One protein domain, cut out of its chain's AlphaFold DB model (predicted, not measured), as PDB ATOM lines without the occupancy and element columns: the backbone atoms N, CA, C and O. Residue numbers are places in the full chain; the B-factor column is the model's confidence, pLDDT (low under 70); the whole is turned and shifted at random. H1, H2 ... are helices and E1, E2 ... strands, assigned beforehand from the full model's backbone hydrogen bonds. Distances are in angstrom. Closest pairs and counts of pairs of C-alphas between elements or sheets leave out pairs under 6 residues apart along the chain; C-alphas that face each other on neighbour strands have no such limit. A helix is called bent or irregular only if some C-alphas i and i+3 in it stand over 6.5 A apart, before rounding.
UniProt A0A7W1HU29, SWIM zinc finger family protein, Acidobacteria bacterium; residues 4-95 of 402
ATOM      1  N   LEU A   4      13.433 -13.699   5.464       83.88
ATOM      2  CA  LEU A   4      12.454 -12.793   6.079       83.88
ATOM      3  C   LEU A   4      11.068 -13.432   6.283       83.88
ATOM      4  O   LEU A   4      10.384 -13.145   7.266       83.88
ATOM      5  N   ALA A   5      10.630 -14.307   5.372       83.12
ATOM      6  CA  ALA A   5       9.347 -14.999   5.509       83.12
ATOM      7  C   ALA A   5       9.379 -16.030   6.650       83.12
ATOM      8  O   ALA A   5       8.378 -16.212   7.345       83.12
ATOM      9  N   VAL A   6      10.535 -16.668   6.870       85.19
ATOM     10  CA  VAL A   6      10.739 -17.625   7.966       85.19
ATOM     11  C   VAL A   6      10.730 -16.902   9.314       85.19
ATOM     12  O   VAL A   6       9.985 -17.297  10.210       85.19
ATOM     13  N   GLU A   7      11.466 -15.795   9.444       87.94
ATOM     14  CA  GLU A   7      11.502 -14.986  10.674       87.94
ATOM     15  C   GLU A   7      10.126 -14.425  11.051       87.94
ATOM     16  O   GLU A   7       9.712 -14.479  12.216       87.94
ATOM     17  N   LYS A   8       9.369 -13.950  10.055       89.25
ATOM     18  CA  LYS A   8       7.997 -13.479  10.267       89.25
ATOM     19  C   LYS A   8       7.094 -14.606  10.775       89.25
ATOM     20  O   LYS A   8       6.369 -14.414  11.750       89.25
ATOM     21  N   ASN A   9       7.185 -15.797  10.181       90.75
ATOM     22  CA  ASN A   9       6.399 -16.961  10.600       90.75
ATOM     23  C   ASN A   9       6.723 -17.390  12.042       90.75
ATOM     24  O   ASN A   9       5.815 -17.686  12.822       90.75
ATOM     25  N   LEU A  10       8.006 -17.384  12.420       92.00
ATOM     26  CA  LEU A  10       8.446 -17.700  13.782       92.00
ATOM     27  C   LEU A  10       7.920 -16.682  14.800       92.00
ATOM     28  O   LEU A  10       7.412 -17.071  15.853       92.00
ATOM     29  N   THR A  11       7.969 -15.395  14.460       94.38
ATOM     30  CA  THR A  11       7.468 -14.312  15.316       94.38
ATOM     31  C   THR A  11       5.955 -14.414  15.523       94.38
ATOM     32  O   THR A  11       5.483 -14.374  16.659       94.38
ATOM     33  N   GLU A  12       5.188 -14.645  14.453       95.75
ATOM     34  CA  GLU A  12       3.735 -14.840  14.530       95.75
ATOM     35  C   GLU A  12       3.356 -16.079  15.355       95.75
ATOM     36  O   GLU A  12       2.428 -16.033  16.168       95.75
ATOM     37  N   LYS A  13       4.080 -17.195  15.186       95.81
ATOM     38  CA  LYS A  13       3.881 -18.410  15.995       95.81
ATOM     39  C   LYS A  13       4.151 -18.143  17.475       95.81
ATOM     40  O   LYS A  13       3.343 -18.549  18.314       95.81
ATOM     41  N   ARG A  14       5.240 -17.438  17.797       97.06
ATOM     42  CA  ARG A  14       5.599 -17.061  19.172       97.06
ATOM     43  C   ARG A  14       4.519 -16.184  19.808       97.06
ATOM     44  O   ARG A  14       4.105 -16.437  20.937       97.06
ATOM     45  N   GLU A  15       3.999 -15.206  19.069       97.69
ATOM     46  CA  GLU A  15       2.927 -14.334  19.553       97.69
ATOM     47  C   GLU A  15       1.617 -15.101  19.799       97.69
ATOM     48  O   GLU A  15       0.963 -14.903  20.826       97.69
ATOM     49  N   LYS A  16       1.245 -16.024  18.901       97.44
ATOM     50  CA  LYS A  16       0.062 -16.885  19.075       97.44
ATOM     51  C   LYS A  16       0.174 -17.767  20.322       97.44
ATOM     52  O   LYS A  16      -0.787 -17.853  21.087       97.44
ATOM     53  N   ARG A  17       1.341 -18.378  20.564       96.88
ATOM     54  CA  ARG A  17       1.583 -19.179  21.779       96.88
ATOM     55  C   ARG A  17       1.498 -18.324  23.041       96.88
ATOM     56  O   ARG A  17       0.788 -18.693  23.971       96.88
ATOM     57  N   ALA A  18       2.115 -17.145  23.034       98.00
ATOM     58  CA  ALA A  18       2.050 -16.204  24.148       98.00
ATOM     59  C   ALA A  18       0.612 -15.779  24.502       98.00
ATOM     60  O   ALA A  18       0.250 -15.748  25.679       98.00
ATOM     61  N   LYS A  19      -0.230 -15.495  23.495       97.81
ATOM     62  CA  LYS A  19      -1.660 -15.190  23.698       97.81
ATOM     63  C   LYS A  19      -2.406 -16.360  24.333       97.81
ATOM     64  O   LYS A  19      -3.176 -16.144  25.262       97.81
ATOM     65  N   SER A  20      -2.148 -17.582  23.867       97.06
ATOM     66  CA  SER A  20      -2.746 -18.795  24.434       97.06
ATOM     67  C   SER A  20      -2.371 -18.975  25.910       97.06
ATOM     68  O   SER A  20      -3.253 -19.128  26.750       97.06
ATOM     69  N   ILE A  21      -1.083 -18.854  26.256       97.44
ATOM     70  CA  ILE A  21      -0.588 -18.953  27.644       97.44
ATOM     71  C   ILE A  21      -1.288 -17.936  28.557       97.44
ATOM     72  O   ILE A  21      -1.744 -18.289  29.647       97.44
ATOM     73  N   ALA A  22      -1.406 -16.683  28.105       97.75
ATOM     74  CA  ALA A  22      -2.098 -15.638  28.852       97.75
ATOM     75  C   ALA A  22      -3.598 -15.942  29.021       97.75
ATOM     76  O   ALA A  22      -4.116 -15.830  30.131       97.75
ATOM     77  N   ALA A  23      -4.276 -16.375  27.953       96.56
ATOM     78  CA  ALA A  23      -5.701 -16.712  27.971       96.56
ATOM     79  C   ALA A  23      -6.026 -17.911  28.880       96.56
ATOM     80  O   ALA A  23      -7.085 -17.942  29.499       96.56
ATOM     81  N   MET A  24      -5.105 -18.868  29.014       96.06
ATOM     82  CA  MET A  24      -5.239 -20.009  29.929       96.06
ATOM     83  C   MET A  24      -4.979 -19.653  31.405       96.06
ATOM     84  O   MET A  24      -5.031 -20.533  32.261       96.06
ATOM     85  N   GLY A  25      -4.663 -18.394  31.729       96.56
ATOM     86  CA  GLY A  25      -4.393 -17.975  33.108       96.56
ATOM     87  C   GLY A  25      -3.094 -18.553  33.683       96.56
ATOM     88  O   GLY A  25      -2.934 -18.631  34.901       96.56
ATOM     89  N   LEU A  26      -2.146 -18.943  32.824       97.06
ATOM     90  CA  LEU A  26      -0.879 -19.563  33.229       97.06
ATOM     91  C   LEU A  26       0.211 -18.544  33.603       97.06
ATOM     92  O   LEU A  26       1.384 -18.896  33.702       97.06
ATOM     93  N   VAL A  27      -0.171 -17.282  33.815       98.19
ATOM     94  CA  VAL A  27       0.721 -16.203  34.250       98.19
ATOM     95  C   VAL A  27       0.334 -15.779  35.663       98.19
ATOM     96  O   VAL A  27      -0.717 -15.170  35.881       98.19
ATOM     97  N   ARG A  28       1.204 -16.065  36.631       97.88
ATOM     98  CA  ARG A  28       1.043 -15.669  38.035       97.88
ATOM     99  C   ARG A  28       2.053 -14.588  38.389       97.88
ATOM    100  O   ARG A  28       3.176 -14.602  37.902       97.88
ATOM    101  N   ARG A  29       1.645 -13.624  39.213       97.75
ATOM    102  CA  ARG A  29       2.542 -12.582  39.728       97.75
ATOM    103  C   ARG A  29       2.959 -12.957  41.143       97.75
ATOM    104  O   ARG A  29       2.088 -13.173  41.978       97.75
ATOM    105  N   GLU A  30       4.260 -12.974  41.396       97.38
ATOM    106  CA  GLU A  30       4.864 -13.239  42.699       97.38
ATOM    107  C   GLU A  30       5.851 -12.111  43.007       97.38
ATOM    108  O   GLU A  30       6.952 -12.061  42.461       97.38
ATOM    109  N   ALA A  31       5.432 -11.160  43.847       95.69
ATOM    110  CA  ALA A  31       6.180  -9.935  44.134       95.69
ATOM    111  C   ALA A  31       6.577  -9.163  42.849       95.69
ATOM    112  O   ALA A  31       5.700  -8.681  42.112       95.69
ATOM    113  N   ASP A  32       7.883  -9.069  42.584       96.44
ATOM    114  CA  ASP A  32       8.488  -8.342  41.459       96.44
ATOM    115  C   ASP A  32       8.773  -9.224  40.234       96.44
ATOM    116  O   ASP A  32       9.287  -8.744  39.217       96.44
ATOM    117  N   LYS A  33       8.416 -10.510  40.302       98.06
ATOM    118  CA  LYS A  33       8.550 -11.461  39.199       98.06
ATOM    119  C   LYS A  33       7.201 -12.034  38.775       98.06
ATOM    120  O   LYS A  33       6.208 -12.020  39.504       98.06
ATOM    121  N   PHE A  34       7.165 -12.526  37.546       98.56
ATOM    122  CA  PHE A  34       6.051 -13.274  36.989       98.56
ATOM    123  C   PHE A  34       6.491 -14.707  36.746       98.56
ATOM    124  O   PHE A  34       7.551 -14.941  36.177       98.56
ATOM    125  N   HIS A  35       5.652 -15.650  37.141       98.31
ATOM    126  CA  HIS A  35       5.827 -17.062  36.874       98.31
ATOM    127  C   HIS A  35       4.890 -17.462  35.733       98.31
ATOM    128  O   HIS A  35       3.675 -17.252  35.810       98.31
ATOM    129  N   VAL A  36       5.455 -18.002  34.658       98.31
ATOM    130  CA  VAL A  36       4.746 -18.374  33.434       98.31
ATOM    131  C   VAL A  36       4.872 -19.877  33.230       98.31
ATOM    132  O   VAL A  36       5.975 -20.381  33.039       98.31
ATOM    133  N   SER A  37       3.752 -20.596  33.261       97.62
ATOM    134  CA  SER A  37       3.715 -22.042  33.014       97.62
ATOM    135  C   SER A  37       3.358 -22.338  31.558       97.62
ATOM    136  O   SER A  37       2.422 -21.756  31.013       97.62
ATOM    137  N   THR A  38       4.065 -23.271  30.925       94.56
ATOM    138  CA  THR A  38       3.761 -23.730  29.561       94.56
ATOM    139  C   THR A  38       3.074 -25.098  29.591       94.56
ATOM    140  O   THR A  38       3.553 -26.008  30.279       94.56
ATOM    141  N   PRO A  39       1.961 -25.291  28.858       88.38
ATOM    142  CA  PRO A  39       1.299 -26.587  28.783       88.38
ATOM    143  C   PRO A  39       2.185 -27.587  28.030       88.38
ATOM    144  O   PRO A  39       2.608 -27.337  26.904       88.38
ATOM    145  N   SER A  40       2.449 -28.736  28.647       85.62
ATOM    146  CA  SER A  40       3.156 -29.851  28.014       85.62
ATOM    147  C   SER A  40       2.187 -30.982  27.711       85.62
ATOM    148  O   SER A  40       1.356 -31.336  28.549       85.62
ATOM    149  N   LEU A  41       2.349 -31.611  26.545       77.75
ATOM    150  CA  LEU A  41       1.543 -32.757  26.112       77.75
ATOM    151  C   LEU A  41       1.672 -33.974  27.045       77.75
ATOM    152  O   LEU A  41       0.803 -34.837  27.044       77.75
ATOM    153  N   ARG A  42       2.736 -34.051  27.855       83.31
ATOM    154  CA  ARG A  42       3.000 -35.173  28.776       83.31
ATOM    155  C   ARG A  42       2.623 -34.875  30.232       83.31
ATOM    156  O   ARG A  42       3.125 -35.534  31.137       83.31
ATOM    157  N   GLY A  43       1.822 -33.838  30.484       82.06
ATOM    158  CA  GLY A  43       1.364 -33.469  31.831       82.06
ATOM    159  C   GLY A  43       2.427 -32.836  32.741       82.06
ATOM    160  O   GLY A  43       2.084 -32.306  33.794       82.06
ATOM    161  N   ARG A  44       3.708 -32.814  32.348       85.50
ATOM    162  CA  ARG A  44       4.752 -32.066  33.067       85.50
ATOM    163  C   ARG A  44       4.735 -30.603  32.651       85.50
ATOM    164  O   ARG A  44       5.284 -30.258  31.611       85.50
ATOM    165  N   GLN A  45       4.117 -29.748  33.454       89.62
ATOM    166  CA  GLN A  45       4.214 -28.305  33.252       89.62
ATOM    167  C   GLN A  45       5.635 -27.838  33.577       89.62
ATOM    168  O   GLN A  45       6.133 -28.067  34.677       89.62
ATOM    169  N   THR A  46       6.283 -27.192  32.615       95.06
ATOM    170  CA  THR A  46       7.500 -26.414  32.848       95.06
ATOM    171  C   THR A  46       7.107 -24.981  33.151       95.06
ATOM    172  O   THR A  46       6.103 -24.478  32.633       95.06
ATOM    173  N   SER A  47       7.878 -24.325  34.005       97.12
ATOM    174  CA  SER A  47       7.647 -22.937  34.346       97.12
ATOM    175  C   SER A  47       8.902 -22.097  34.255       97.12
ATOM    176  O   SER A  47      10.017 -22.570  34.466       97.12
ATOM    177  N   TYR A  48       8.677 -20.836  33.918       98.38
ATOM    178  CA  TYR A  48       9.708 -19.852  33.663       98.38
ATOM    179  C   TYR A  48       9.410 -18.585  34.450       98.38
ATOM    180  O   TYR A  48       8.252 -18.223  34.672       98.38
ATOM    181  N   GLU A  49      10.465 -17.900  34.861       98.50
ATOM    182  CA  GLU A  49      10.379 -16.632  35.563       98.50
ATOM    183  C   GLU A  49      10.641 -15.490  34.582       98.50
ATOM    184  O   GLU A  49      11.559 -15.549  33.764       98.50
ATOM    185  N   VAL A  50       9.841 -14.433  34.675       98.56
ATOM    186  CA  VAL A  50      10.012 -13.179  33.942       98.56
ATOM    187  C   VAL A  50      10.098 -12.046  34.954       98.56
ATOM    188  O   VAL A  50       9.170 -11.824  35.729       98.56
ATOM    189  N   TRP A  51      11.203 -11.309  34.953       98.44
ATOM    190  CA  TRP A  51      11.470 -10.254  35.934       98.44
ATOM    191  C   TRP A  51      12.167  -9.059  35.284       98.44
ATOM    192  O   TRP A  51      12.568  -9.107  34.121       98.44
ATOM    193  N   ARG A  52      12.306  -7.958  36.026       98.25
ATOM    194  CA  ARG A  52      13.185  -6.846  35.642       98.25
ATOM    195  C   ARG A  52      14.489  -6.952  36.419       98.25
ATOM    196  O   ARG A  52      14.468  -7.165  37.627       98.25
ATOM    197  N   ASN A  53      15.622  -6.826  35.738       97.19
ATOM    198  CA  ASN A  53      16.919  -6.762  36.407       97.19
ATOM    199  C   ASN A  53      17.121  -5.394  37.093       97.19
ATOM    200  O   ASN A  53      16.283  -4.498  36.991       97.19
ATOM    201  N   ARG A  54      18.271  -5.213  37.757       97.12
ATOM    202  CA  ARG A  54      18.637  -3.949  38.425       97.12
ATOM    203  C   ARG A  54      18.715  -2.747  37.470       97.12
ATOM    204  O   ARG A  54      18.513  -1.622  37.901       97.12
ATOM    205  N   GLU A  55      18.955  -2.983  36.181       97.00
ATOM    206  CA  GLU A  55      18.960  -1.956  35.124       97.00
ATOM    207  C   GLU A  55      17.549  -1.649  34.578       97.00
ATOM    208  O   GLU A  55      17.401  -0.883  33.629       97.00
ATOM    209  N   GLY A  56      16.499  -2.291  35.102       96.25
ATOM    210  CA  GLY A  56      15.120  -2.148  34.627       96.25
ATOM    211  C   GLY A  56      14.795  -2.911  33.333       96.25
ATOM    212  O   GLY A  56      13.642  -2.870  32.878       96.25
ATOM    213  N   LYS A  57      15.758  -3.642  32.756       97.19
ATOM    214  CA  LYS A  57      15.577  -4.482  31.561       97.19
ATOM    215  C   LYS A  57      14.823  -5.761  31.911       97.19
ATOM    216  O   LYS A  57      15.084  -6.392  32.935       97.19
ATOM    217  N   ILE A  58      13.890  -6.150  31.045       97.88
ATOM    218  CA  ILE A  58      13.094  -7.372  31.214       97.88
ATOM    219  C   ILE A  58      13.969  -8.586  30.876       97.88
ATOM    220  O   ILE A  58      14.657  -8.590  29.857       97.88
ATOM    221  N   ARG A  59      13.940  -9.606  31.731       98.19
ATOM    222  CA  ARG A  59      14.675 -10.866  31.601       98.19
ATOM    223  C   ARG A  59      13.723 -12.052  31.736       98.19
ATOM    224  O   ARG A  59      12.671 -11.932  32.362       98.19
ATOM    225  N   CYS A  60      14.107 -13.176  31.139       98.44
ATOM    226  CA  CYS A  60      13.436 -14.465  31.263       98.44
ATOM    227  C   CYS A  60      14.491 -15.570  31.392       98.44
ATOM    228  O   CYS A  60      15.522 -15.480  30.735       98.44
ATOM    229  N   ASN A  61      14.234 -16.607  32.189       98.12
ATOM    230  CA  ASN A  61      15.151 -17.746  32.387       98.12
ATOM    231  C   ASN A  61      14.924 -18.906  31.393       98.12
ATOM    232  O   ASN A  61      15.301 -20.043  31.663       98.12
ATOM    233  N   CYS A  62      14.225 -18.666  30.281       97.75
ATOM    234  CA  CYS A  62      14.038 -19.701  29.266       97.75
ATOM    235  C   CYS A  62      15.220 -19.694  28.293       97.75
ATOM    236  O   CYS A  62      15.653 -18.619  27.874       97.75
ATOM    237  N   LEU A  63      15.651 -20.880  27.857       96.38
ATOM    238  CA  LEU A  63      16.803 -21.057  26.966       96.38
ATOM    239  C   LEU A  63      16.727 -20.186  25.698       96.38
ATOM    240  O   LEU A  63      17.688 -19.506  25.364       96.38
ATOM    241  N   GLU A  64      15.551 -20.098  25.061       96.25
ATOM    242  CA  GLU A  64      15.344 -19.271  23.855       96.25
ATOM    243  C   GLU A  64      15.698 -17.789  24.090       96.25
ATOM    244  O   GLU A  64      16.218 -17.116  23.205       96.25
ATOM    245  N   PHE A  65      15.415 -17.259  25.286       97.94
ATOM    246  CA  PHE A  65      15.752 -15.878  25.628       97.94
ATOM    247  C   PHE A  65      17.241 -15.725  25.922       97.94
ATOM    248  O   PHE A  65      17.829 -14.737  25.496       97.94
ATOM    249  N   GLU A  66      17.846 -16.673  26.637       96.25
ATOM    250  CA  GLU A  66      19.276 -16.635  26.957       96.25
ATOM    251  C   GLU A  66      20.140 -16.667  25.693       96.25
ATOM    252  O   GLU A  66      21.085 -15.890  25.587       96.25
ATOM    253  N   GLU A  67      19.766 -17.484  24.709       95.44
ATOM    254  CA  GLU A  67      20.469 -17.584  23.428       95.44
ATOM    255  C   GLU A  67      20.252 -16.339  22.552       95.44
ATOM    256  O   GLU A  67      21.208 -15.752  22.042       95.44
ATOM    257  N   ALA A  68      19.002 -15.892  22.386       95.94
ATOM    258  CA  ALA A  68      18.684 -14.816  21.448       95.94
ATOM    259  C   ALA A  68      19.004 -13.411  21.985       95.94
ATOM    260  O   ALA A  68      19.331 -12.521  21.199       95.94
ATOM    261  N   ALA A  69      18.956 -13.192  23.304       96.19
ATOM    262  CA  ALA A  69      19.205 -11.874  23.896       96.19
ATOM    263  C   ALA A  69      20.668 -11.411  23.780       96.19
ATOM    264  O   ALA A  69      20.944 -10.231  24.006       96.19
ATOM    265  N   VAL A  70      21.599 -12.316  23.451       94.12
ATOM    266  CA  VAL A  70      22.999 -11.970  23.155       94.12
ATOM    267  C   VAL A  70      23.098 -11.235  21.818       94.12
ATOM    268  O   VAL A  70      23.822 -10.247  21.711       94.12
ATOM    269  N   SER A  71      22.341 -11.689  20.819       95.69
ATOM    270  CA  SER A  71      22.376 -11.152  19.456       95.69
ATOM    271  C   SER A  71      21.375 -10.016  19.243       95.69
ATOM    272  O   SER A  71      21.655  -9.077  18.503       95.69
ATOM    273  N   ASP A  72      20.215 -10.080  19.900       95.50
ATOM    274  CA  ASP A  72      19.143  -9.094  19.779       95.50
ATOM    275  C   ASP A  72      18.662  -8.636  21.162       95.50
ATOM    276  O   ASP A  72      17.878  -9.295  21.846       95.50
ATOM    277  N   SER A  73      19.096  -7.438  21.561       94.00
ATOM    278  CA  SER A  73      18.666  -6.811  22.819       94.00
ATOM    279  C   SER A  73      17.158  -6.510  22.885       94.00
ATOM    280  O   SER A  73      16.615  -6.324  23.977       94.00
ATOM    281  N   GLY A  74      16.478  -6.460  21.733       95.88
ATOM    282  CA  GLY A  74      15.037  -6.269  21.605       95.88
ATOM    283  C   GLY A  74      14.231  -7.568  21.672       95.88
ATOM    284  O   GLY A  74      12.995  -7.505  21.696       95.88
ATOM    285  N   PHE A  75      14.899  -8.723  21.736       97.56
ATOM    286  CA  PHE A  75      14.255 -10.024  21.689       97.56
ATOM    287  C   PHE A  75      13.267 -10.229  22.843       97.56
ATOM    288  O   PHE A  75      13.540  -9.953  24.015       97.56
ATOM    289  N   ARG A  76      12.090 -10.769  22.515       97.81
ATOM    290  CA  ARG A  76      11.058 -11.148  23.487       97.81
ATOM    291  C   ARG A  76      10.614 -12.573  23.211       97.81
ATOM    292  O   ARG A  76       9.960 -12.833  22.200       97.81
ATOM    293  N   CYS A  77      10.931 -13.476  24.134       98.19
ATOM    294  CA  CYS A  77      10.411 -14.837  24.110       98.19
ATOM    295  C   CYS A  77       8.891 -14.850  24.358       98.19
ATOM    296  O   CYS A  77       8.288 -13.855  24.782       98.19
ATOM    297  N   GLU A  78       8.258 -15.999  24.127       98.25
ATOM    298  CA  GLU A  78       6.817 -16.166  24.350       98.25
ATOM    299  C   GLU A  78       6.380 -15.897  25.795       98.25
ATOM    300  O   GLU A  78       5.300 -15.349  26.002       98.25
ATOM    301  N   HIS A  79       7.227 -16.175  26.789       98.50
ATOM    302  CA  HIS A  79       6.922 -15.920  28.201       98.50
ATOM    303  C   HIS A  79       6.819 -14.420  28.512       98.50
ATOM    304  O   HIS A  79       5.872 -13.980  29.165       98.50
ATOM    305  N   ILE A  80       7.741 -13.606  27.981       98.50
ATOM    306  CA  ILE A  80       7.707 -12.140  28.130       98.50
ATOM    307  C   ILE A  80       6.451 -11.567  27.461       98.50
ATOM    308  O   ILE A  80       5.785 -10.685  28.011       98.50
ATOM    309  N   LEU A  81       6.111 -12.073  26.273       98.44
ATOM    310  CA  LEU A  81       4.899 -11.672  25.563       98.44
ATOM    311  C   LEU A  81       3.631 -12.106  26.315       98.44
ATOM    312  O   LEU A  81       2.687 -11.323  26.394       98.44
ATOM    313  N   ALA A  82       3.614 -13.293  26.928       98.38
ATOM    314  CA  ALA A  82       2.483 -13.772  27.720       98.38
ATOM    315  C   ALA A  82       2.219 -12.866  28.932       98.38
ATOM    316  O   ALA A  82       1.073 -12.489  29.174       98.38
ATOM    317  N   VAL A  83       3.270 -12.423  29.637       98.50
ATOM    318  CA  VAL A  83       3.147 -11.434  30.724       98.50
ATOM    319  C   VAL A  83       2.564 -10.120  30.210       98.50
ATOM    320  O   VAL A  83       1.650  -9.570  30.827       98.50
ATOM    321  N   LYS A  84       3.035  -9.631  29.054       98.25
ATOM    322  CA  LYS A  84       2.483  -8.425  28.419       98.25
ATOM    323  C   LYS A  84       0.982  -8.579  28.151       98.25
ATOM    324  O   LYS A  84       0.217  -7.695  28.527       98.25
ATOM    325  N   PHE A  85       0.551  -9.684  27.540       98.25
ATOM    326  CA  PHE A  85      -0.864  -9.923  27.238       98.25
ATOM    327  C   PHE A  85      -1.721 -10.081  28.501       98.25
ATOM    328  O   PHE A  85      -2.802  -9.501  28.570       98.25
ATOM    329  N   ALA A  86      -1.223 -10.781  29.522       97.75
ATOM    330  CA  ALA A  86      -1.928 -10.949  30.791       97.75
ATOM    331  C   ALA A  86      -2.137  -9.613  31.530       97.75
ATOM    332  O   ALA A  86      -3.197  -9.384  32.112       97.75
ATOM    333  N   LEU A  87      -1.151  -8.708  31.494       96.81
ATOM    334  CA  LEU A  87      -1.276  -7.373  32.087       96.81
ATOM    335  C   LEU A  87      -2.275  -6.492  31.330       96.81
ATOM    336  O   LEU A  87      -3.067  -5.794  31.960       96.81
ATOM    337  N   VAL A  88      -2.274  -6.553  29.994       96.88
ATOM    338  CA  VAL A  88      -3.258  -5.832  29.170       96.88
ATOM    339  C   VAL A  88      -4.676  -6.315  29.485       96.88
ATOM    340  O   VAL A  88      -5.538  -5.481  29.748       96.88
ATOM    341  N   ALA A  89      -4.896  -7.633  29.553       93.94
ATOM    342  CA  ALA A  89      -6.202  -8.215  29.869       93.94
ATOM    343  C   ALA A  89      -6.728  -7.776  31.252       93.94
ATOM    344  O   ALA A  89      -7.873  -7.334  31.373       93.94
ATOM    345  N   LYS A  90      -5.876  -7.798  32.288       92.75
ATOM    346  CA  LYS A  90      -6.250  -7.346  33.642       92.75
ATOM    347  C   LYS A  90      -6.643  -5.871  33.689       92.75
ATOM    348  O   LYS A  90      -7.613  -5.514  34.354       92.75
ATOM    349  N   ASN A  91      -5.919  -5.020  32.962       90.38
ATOM    350  CA  ASN A  91      -6.240  -3.597  32.901       90.38
ATOM    351  C   ASN A  91      -7.587  -3.364  32.201       90.38
ATOM    352  O   ASN A  91      -8.386  -2.559  32.677       90.38
ATOM    353  N   THR A  92      -7.884  -4.111  31.131       88.06
ATOM    354  CA  THR A  92      -9.169  -3.998  30.426       88.06
ATOM    355  C   THR A  92     -10.357  -4.494  31.252       88.06
ATOM    356  O   THR A  92     -11.408  -3.863  31.224       88.06
ATOM    357  N   GLU A  93     -10.206  -5.557  32.048       79.94
ATOM    358  CA  GLU A  93     -11.293  -6.066  32.902       79.94
ATOM    359  C   GLU A  93     -11.678  -5.095  34.026       79.94
ATOM    360  O   GLU A  93     -12.851  -4.992  34.389       79.94
ATOM    361  N   SER A  94     -10.700  -4.367  34.575       72.88
ATOM    362  CA  SER A  94     -10.945  -3.392  35.644       72.88
ATOM    363  C   SER A  94     -11.710  -2.147  35.175       72.88
ATOM    364  O   SER A  94     -12.456  -1.563  35.958       72.88
ATOM    365  N   ALA A  95     -11.598  -1.784  33.893       70.44
ATOM    366  CA  ALA A  95     -12.312  -0.646  33.317       70.44
ATOM    367  C   ALA A  95     -13.809  -0.937  33.094       70.44
ATOM    368  O   ALA A  95     -14.644  -0.056  33.273       70.44
TER     369      ALA A  95
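Overview. This is residues 4 to 95 of the 402 residues of the protein "SWIM zinc finger family protein" of Acidobacteria bacterium (UniProt A0A7W1HU29). A twisted sheet of four strands, E1 to E4, has the long helix H3 packed slantwise on one face, and a second long helix, H1, packs on the first part of H3 with its residues 14 to 23 and only grazes the sheet. The short helix H2 grazes the sheet too and touches no other helix, while residues 4 to 10 of H1 and 90 to 95 of H3 stick out from the body. The printed part has 92 residues, with three named helices and four named strands in the order H1 E1 E2 E3 E4 H2 H3. The sheet runs E1 E2 E3 E4, all antiparallel, and the class is mixed, helices and strands. The whole is compact, with a radius of gyration of the C-alphas of 13.5 A, and spans 38 by 35 by 31 A.

Along the chain. The sheet holds E1, residues 27 to 30, 9.9 A from first to last C-alpha; E2, residues 33 to 38, 16.3 A; E3, residues 46 to 52, the longest strand at 20.6 A; and E4, residues 58 to 60, 7.1 A. C-alpha 46, where E3 begins, is at (7.500, -26.414, 32.848). H1 is residues 4 to 23, the longest helix by residues, 28.7 A from C-alpha 4 at (12.454, -12.793, 6.079) to C-alpha 23. H2 is residues 63 to 71, 13.6 A; it is neither bent nor irregular, but only just: C-alphas 67 and 70 are 6.2 A apart. H3 is residues 78 to 95, 26.2 A, and ends with C-alpha 95 at (-12.312, -0.646, 33.317).

Arrangement. The four strands form a meander, each strand the antiparallel neighbour of the one before, with E1 and E4 as edge strands. E1 and E2 are a hairpin at 150 degrees, with N 28 and O 35 within hydrogen-bond range at 2.9 A. E2 and E3 are a hairpin at 153 degrees, with N 36 and O 48 at 2.8 A and N 48 and O 36 at 2.9 A. E3 and E4 are a hairpin at 160 degrees, with N 59 and O 51 at 2.8 A. The sheet is only just strongly twisted, its C-alphas lying up to 4.1 A off the best plane. H3 is on one face of it, which gives two layers, a sheet and a helix layer. Its height over the sheet is 10.4 A, and it lies over E1, E2 and E3. On the local plane its line and that of E1 stand at 59 degrees, slantwise to the strands, only just short of across. The closest C-alphas of E2 and H3 are those of Val 36 and His 79, 6.2 A apart. H1 touches H3 with residues 14 to 23 alone, and H3 touches H1 with residues 78 to 86 alone. Their closest C-alphas, those of Ala 18 and Ala 82, are 4.3 A apart, and the helices run the same way at a steep tilt of 49 degrees. H1 only grazes the sheet, with its residues 17 to 22; the closest C-alphas of H1 and E2 are those of Ile 21 and Thr 38, 6.7 A apart. H2 only grazes the sheet with its residues 63 to 69; its closest C-alpha pair with E4 is Glu 66 and Cys 60, 7.6 A. H2 is apart from H1 and from H3. In H1 every O i to N i+4 pair is within hydrogen-bond range; in H2 it is 3 of 5 and in H3 13 of 14.

Size, cuts and confidence. The two C-alphas farthest apart are those of Ala 5 and Ala 31, 39.1 A. Without the stretches that stand free, residues 4 to 10 and 90 to 95, the body spans 34 by 27 by 23 A. The printed part has no cut and no long link. The mean pLDDT of the printed part is 94.5, and no printed residue is under 70.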